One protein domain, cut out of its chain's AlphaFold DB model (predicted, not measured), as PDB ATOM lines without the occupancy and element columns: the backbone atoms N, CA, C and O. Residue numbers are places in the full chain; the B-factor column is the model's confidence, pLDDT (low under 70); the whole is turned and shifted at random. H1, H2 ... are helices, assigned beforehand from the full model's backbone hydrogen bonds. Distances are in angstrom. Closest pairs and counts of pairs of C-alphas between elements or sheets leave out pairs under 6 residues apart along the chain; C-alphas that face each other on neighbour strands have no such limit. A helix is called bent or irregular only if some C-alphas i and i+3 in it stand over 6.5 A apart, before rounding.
ATOM      1  N   THR A   2     -41.478 -24.262 -15.828       72.88
ATOM      2  CA  THR A   2     -42.817 -24.814 -16.131       72.88
ATOM      3  C   THR A   2     -43.505 -24.183 -17.345       72.88
ATOM      4  O   THR A   2     -43.901 -24.911 -18.243       72.88
ATOM      5  N   VAL A   3     -43.576 -22.850 -17.452       83.50
ATOM      6  CA  VAL A   3     -44.241 -22.184 -18.595       83.50
ATOM      7  C   VAL A   3     -43.528 -22.453 -19.927       83.50
ATOM      8  O   VAL A   3     -44.190 -22.678 -20.937       83.50
ATOM      9  N   ARG A   4     -42.185 -22.478 -19.941       86.50
ATOM     10  CA  ARG A   4     -41.393 -22.802 -21.142       86.50
ATOM     11  C   ARG A   4     -41.647 -24.240 -21.589       86.50
ATOM     12  O   ARG A   4     -41.872 -24.453 -22.772       86.50
ATOM     13  N   HIS A   5     -41.639 -25.200 -20.665       85.44
ATOM     14  CA  HIS A   5     -41.888 -26.609 -20.988       85.44
ATOM     15  C   HIS A   5     -43.349 -26.887 -21.352       85.44
ATOM     16  O   HIS A   5     -43.602 -27.720 -22.211       85.44
ATOM     17  N   LEU A   6     -44.297 -26.158 -20.760       87.38
ATOM     18  CA  LEU A   6     -45.721 -26.309 -21.048       87.38
ATOM     19  C   LEU A   6     -46.119 -25.701 -22.401       87.38
ATOM     20  O   LEU A   6     -46.999 -26.224 -23.070       87.38
ATOM     21  N   THR A   7     -45.506 -24.580 -22.796       88.00
ATOM     22  CA  THR A   7     -45.960 -23.801 -23.966       88.00
ATOM     23  C   THR A   7     -44.971 -23.763 -25.127       88.00
ATOM     24  O   THR A   7     -45.356 -23.394 -26.232       88.00
ATOM     25  N   GLY A   8     -43.685 -24.046 -24.897       85.06
ATOM     26  CA  GLY A   8     -42.617 -23.945 -25.902       85.06
ATOM     27  C   GLY A   8     -42.363 -22.532 -26.462       85.06
ATOM     28  O   GLY A   8     -41.462 -22.350 -27.278       85.06
ATOM     29  N   SER A   9     -43.122 -21.511 -26.043       90.62
ATOM     30  CA  SER A   9     -43.134 -20.195 -26.691       90.62
ATOM     31  C   SER A   9     -42.159 -19.208 -26.047       90.62
ATOM     32  O   SER A   9     -42.400 -18.688 -24.958       90.62
ATOM     33  N   ALA A  10     -41.089 -18.865 -26.773       90.12
ATOM     34  CA  ALA A  10     -40.117 -17.850 -26.349       90.12
ATOM     35  C   ALA A  10     -40.712 -16.428 -26.267       90.12
ATOM     36  O   ALA A  10     -40.224 -15.583 -25.519       90.12
ATOM     37  N   LYS A  11     -41.777 -16.146 -27.032       92.62
ATOM     38  CA  LYS A  11     -42.471 -14.849 -26.987       92.62
ATOM     39  C   LYS A  11     -43.257 -14.687 -25.690       92.62
ATOM     40  O   LYS A  11     -43.228 -13.621 -25.084       92.62
ATOM     41  N   LEU A  12     -43.934 -15.752 -25.257       92.19
ATOM     42  CA  LEU A  12     -44.715 -15.748 -24.023       92.19
ATOM     43  C   LEU A  12     -43.812 -15.596 -22.795       92.19
ATOM     44  O   LEU A  12     -44.095 -14.779 -21.923       92.19
ATOM     45  N   THR A  13     -42.699 -16.329 -22.749       91.94
ATOM     46  CA  THR A  13     -41.708 -16.177 -21.674       91.94
ATOM     47  C   THR A  13     -41.071 -14.789 -21.685       91.94
ATOM     48  O   THR A  13     -40.868 -14.208 -20.622       91.94
ATOM     49  N   GLY A  14     -40.832 -14.214 -22.867       92.19
ATOM     50  CA  GLY A  14     -40.391 -12.828 -23.024       92.19
ATOM     51  C   GLY A  14     -41.364 -11.822 -22.403       92.19
ATOM     52  O   GLY A  14     -40.946 -11.003 -21.587       92.19
ATOM     53  N   LEU A  15     -42.659 -11.926 -22.713       94.31
ATOM     54  CA  LEU A  15     -43.697 -11.059 -22.138       94.31
ATOM     55  C   LEU A  15     -43.770 -11.175 -20.613       94.31
ATOM     56  O   LEU A  15     -43.750 -10.162 -19.920       94.31
ATOM     57  N   LEU A  16     -43.797 -12.398 -20.083       92.88
ATOM     58  CA  LEU A  16     -43.832 -12.629 -18.635       92.88
ATOM     59  C   LEU A  16     -42.581 -12.092 -17.937       92.88
ATOM     60  O   LEU A  16     -42.684 -11.540 -16.841       92.88
ATOM     61  N   SER A  17     -41.421 -12.199 -18.588       93.12
ATOM     62  CA  SER A  17     -40.184 -11.629 -18.061       93.12
ATOM     63  C   SER A  17     -40.189 -10.104 -18.083       93.12
ATOM     64  O   SER A  17     -39.757  -9.484 -17.115       93.12
ATOM     65  N   GLY A  18     -40.761  -9.493 -19.124       93.12
ATOM     66  CA  GLY A  18     -40.947  -8.043 -19.204       93.12
ATOM     67  C   GLY A  18     -41.918  -7.502 -18.151       93.12
ATOM     68  O   GLY A  18     -41.747  -6.381 -17.688       93.12
ATOM     69  N   LEU A  19     -42.894  -8.311 -17.729       94.31
ATOM     70  CA  LEU A  19     -43.836  -7.984 -16.652       94.31
ATOM     71  C   LEU A  19     -43.301  -8.316 -15.244       94.31
ATOM     72  O   LEU A  19     -43.994  -8.082 -14.260       94.31
ATOM     73  N   GLY A  20     -42.091  -8.875 -15.124       91.94
ATOM     74  CA  GLY A  20     -41.496  -9.253 -13.837       91.94
ATOM     75  C   GLY A  20     -42.069 -10.531 -13.208       91.94
ATOM     76  O   GLY A  20     -41.781 -10.827 -12.050       91.94
ATOM     77  N   HIS A  21     -42.856 -11.312 -13.951       89.44
ATOM     78  CA  HIS A  21     -43.471 -12.559 -13.475       89.44
ATOM     79  C   HIS A  21     -42.643 -13.811 -13.777       89.44
ATOM     80  O   HIS A  21     -42.919 -14.885 -13.239       89.44
ATOM     81  N   SER A  22     -41.627 -13.703 -14.633       89.50
ATOM     82  CA  SER A  22     -40.686 -14.791 -14.883       89.50
ATOM     83  C   SER A  22     -39.264 -14.283 -15.066       89.50
ATOM     84  O   SER A  22     -39.022 -13.127 -15.392       89.50
ATOM     85  N   VAL A  23     -38.302 -15.188 -14.919       90.62
ATOM     86  CA  VAL A  23     -36.935 -14.953 -15.393       90.62
ATOM     87  C   VAL A  23     -36.908 -14.835 -16.921       90.62
ATOM     88  O   VAL A  23     -37.812 -15.323 -17.609       90.62
ATOM     89  N   SER A  24     -35.878 -14.174 -17.448       92.00
ATOM     90  CA  SER A  24     -35.696 -14.002 -18.888       92.00
ATOM     91  C   SER A  24     -35.448 -15.342 -19.585       92.00
ATOM     92  O   SER A  24     -34.961 -16.309 -18.992       92.00
ATOM     93  N   GLN A  25     -35.754 -15.395 -20.881       89.81
ATOM     94  CA  GLN A  25     -35.558 -16.601 -21.684       89.81
ATOM     95  C   GLN A  25     -34.102 -17.096 -21.665       89.81
ATOM     96  O   GLN A  25     -33.874 -18.303 -21.615       89.81
ATOM     97  N   SER A  26     -33.122 -16.188 -21.681       91.88
ATOM     98  CA  SER A  26     -31.700 -16.547 -21.637       91.88
ATOM     99  C   SER A  26     -31.319 -17.213 -20.316       91.88
ATOM    100  O   SER A  26     -30.658 -18.248 -20.327       91.88
ATOM    101  N   THR A  27     -31.795 -16.680 -19.189       92.94
ATOM    102  CA  THR A  27     -31.557 -17.270 -17.866       92.94
ATOM    103  C   THR A  27     -32.183 -18.659 -17.744       92.94
ATOM    104  O   THR A  27     -31.581 -19.544 -17.142       92.94
ATOM    105  N   ILE A  28     -33.358 -18.884 -18.345       91.81
ATOM    106  CA  ILE A  28     -33.986 -20.215 -18.360       91.81
ATOM    107  C   ILE A  28     -33.108 -21.222 -19.112       91.81
ATOM    108  O   ILE A  28     -32.840 -22.294 -18.583       91.81
ATOM    109  N   LEU A  29     -32.628 -20.870 -20.310       91.50
ATOM    110  CA  LEU A  29     -31.773 -21.757 -21.111       91.50
ATOM    111  C   LEU A  29     -30.443 -22.076 -20.419       91.50
ATOM    112  O   LEU A  29     -29.943 -23.197 -20.517       91.50
ATOM    113  N   GLN A  30     -29.874 -21.099 -19.715       94.62
ATOM    114  CA  GLN A  30     -28.664 -21.314 -18.931       94.62
ATOM    115  C   GLN A  30     -28.919 -22.302 -17.786       94.62
ATOM    116  O   GLN A  30     -28.177 -23.267 -17.648       94.62
ATOM    117  N   LEU A  31     -30.018 -22.130 -17.046       93.31
ATOM    118  CA  LEU A  31     -30.432 -23.067 -16.000       93.31
ATOM    119  C   LEU A  31     -30.658 -24.486 -16.534       93.31
ATOM    120  O   LEU A  31     -30.209 -25.442 -15.908       93.31
ATOM    121  N   ASP A  32     -31.318 -24.631 -17.686       91.19
ATOM    122  CA  ASP A  32     -31.503 -25.931 -18.345       91.19
ATOM    123  C   ASP A  32     -30.157 -26.610 -18.634       91.19
ATOM    124  O   ASP A  32     -29.974 -27.803 -18.382       91.19
ATOM    125  N   THR A  33     -29.193 -25.825 -19.117       93.88
ATOM    126  CA  THR A  33     -27.841 -26.302 -19.424       93.88
ATOM    127  C   THR A  33     -27.096 -26.705 -18.152       93.88
ATOM    128  O   THR A  33     -26.495 -27.776 -18.103       93.88
ATOM    129  N   ASP A  34     -27.175 -25.895 -17.099       94.19
ATOM    130  CA  ASP A  34     -26.513 -26.163 -15.823       94.19
ATOM    131  C   ASP A  34     -27.077 -27.419 -15.144       94.19
ATOM    132  O   ASP A  34     -26.317 -28.242 -14.627       94.19
ATOM    133  N   ILE A  35     -28.398 -27.618 -15.199       91.19
ATOM    134  CA  ILE A  35     -29.052 -28.836 -14.703       91.19
ATOM    135  C   ILE A  35     -28.582 -30.056 -15.502       91.19
ATOM    136  O   ILE A  35     -28.255 -31.082 -14.901       91.19
ATOM    137  N   ALA A  36     -28.491 -29.957 -16.831       88.12
ATOM    138  CA  ALA A  36     -27.984 -31.044 -17.669       88.12
ATOM    139  C   ALA A  36     -26.519 -31.393 -17.341       88.12
ATOM    140  O   ALA A  36     -26.172 -32.568 -17.203       88.12
ATOM    141  N   LEU A  37     -25.665 -30.385 -17.137       91.31
ATOM    142  CA  LEU A  37     -24.274 -30.582 -16.715       91.31
ATOM    143  C   LEU A  37     -24.171 -31.206 -15.318       91.31
ATOM    144  O   LEU A  37     -23.283 -32.024 -15.072       91.31
ATOM    145  N   LEU A  38     -25.063 -30.841 -14.400       89.88
ATOM    146  CA  LEU A  38     -25.120 -31.420 -13.060       89.88
ATOM    147  C   LEU A  38     -25.552 -32.891 -13.102       89.88
ATOM    148  O   LEU A  38     -24.967 -33.712 -12.399       89.88
ATOM    149  N   GLN A  39     -26.511 -33.245 -13.961       84.06
ATOM    150  CA  GLN A  39     -26.899 -34.642 -14.189       84.06
ATOM    151  C   GLN A  39     -25.745 -35.464 -14.771       84.06
ATOM    152  O   GLN A  39     -25.455 -36.543 -14.259       84.06
ATOM    153  N   LEU A  40     -25.012 -34.923 -15.749       82.88
ATOM    154  CA  LEU A  40     -23.813 -35.572 -16.295       82.88
ATOM    155  C   LEU A  40     -22.732 -35.828 -15.235       82.88
ATOM    156  O   LEU A  40     -22.041 -36.839 -15.303       82.88
ATOM    157  N   LYS A  41     -22.578 -34.930 -14.255       81.69
ATOM    158  CA  LYS A  41     -21.624 -35.115 -13.147       81.69
ATOM    159  C   LYS A  41     -22.088 -36.151 -12.122       81.69
ATOM    160  O   LYS A  41     -21.248 -36.807 -11.514       81.69
ATOM    161  N   ASN A  42     -23.398 -36.272 -11.913       70.94
ATOM    162  CA  ASN A  42     -23.975 -37.094 -10.848       70.94
ATOM    163  C   ASN A  42     -24.361 -38.511 -11.296       70.94
ATOM    164  O   ASN A  42     -24.486 -39.393 -10.448       70.94
ATOM    165  N   GLN A  43     -24.556 -38.757 -12.592       61.81
ATOM    166  CA  GLN A  43     -24.902 -40.084 -13.088       61.81
ATOM    167  C   GLN A  43     -23.670 -40.854 -13.568       61.81
ATOM    168  O   GLN A  43     -23.070 -40.537 -14.593       61.81
ATOM    169  N   SER A  44     -23.402 -41.993 -12.922       59.28
ATOM    170  CA  SER A  44     -22.993 -43.170 -13.685       59.28
ATOM    171  C   SER A  44     -24.180 -43.515 -14.586       59.28
ATOM    172  O   SER A  44     -25.116 -44.184 -14.154       59.28
TER     173      SER A  44
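What this domain is: This is residues 2 to 44 of the 149 residues of an uncharacterized protein of Araneus ventricosus (UniProt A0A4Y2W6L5). A small head made of two short helices, H1 and H2, with the loop that follows them, sits at one end of a long helix, H3, which sticks out from it as a single arm with residues 30 to 44 standing free. H1 and H2 make a corner at the tight link between them, and H3 starts beside H2 and runs away from the head. The printed part has 43 residues with three named helices, in the order H1, H2, H3, and no named strand; its class is all helix. It is loose, with a radius of gyration of the C-alphas of 12.4 A, and its C-alphas span 40 by 17 by 12 A, the arm making most of the length.

Where its parts are: The printed part begins with H1, residues 2 to 7, which measures 8.5 A from first to last C-alpha; C-alpha 2 is at (-42.817, -24.814, -16.131). H2, residues 10 to 18, follows and measures 12.2 A, with C-alpha 10 at (-40.117, -17.850, -26.349). H3, residues 25 to 42, is the longest helix, with 18 residues and 25.9 A from first to last C-alpha. It begins with C-alpha 25 at (-35.558, -16.601, -21.684) and ends with C-alpha 42 at (-23.975, -37.094, -10.848). No helix is bent or irregular.

How they stand to each other: H1 and H2 touch only at the corner by their link, and only just, with 3 pairs of C-alphas within 8 A. Their closest C-alphas are those of Arg 4 and Thr 13, 6.7 A apart. Their lines stand at a steep tilt of 43 degrees, and they run opposite ways. H2 and H3 touch, with 4 pairs of C-alphas within 8 A, and on the side of H3 residue 25 alone takes part. Their closest C-alphas are those of Thr 13 and Gln 25, 6.2 A apart. The lines of H2 and H3 are about perpendicular, but only just, at 72 degrees. H1 and H3 are apart, but only just, with their closest C-alphas at 8.3 A. In H1, H2 and H3 every pair of O of residue i and N of residue i+4 is within hydrogen-bond range.

The domain as a whole: The outline is a rod, and the two C-alphas farthest apart are those of Leu 19 and Ser 44, at 41.0 A. The C-alphas of Thr 2 and Ser 44, the first and last printed, are 27.1 A apart. The printed part has no cut. The link from H1 to H2 is tight, with 2 residues, and the link from H2 to H3 is short, with 6 residues. The mean pLDDT of the printed part is 88.0, and residues 43 to 44 are under 70, the model's low confidence.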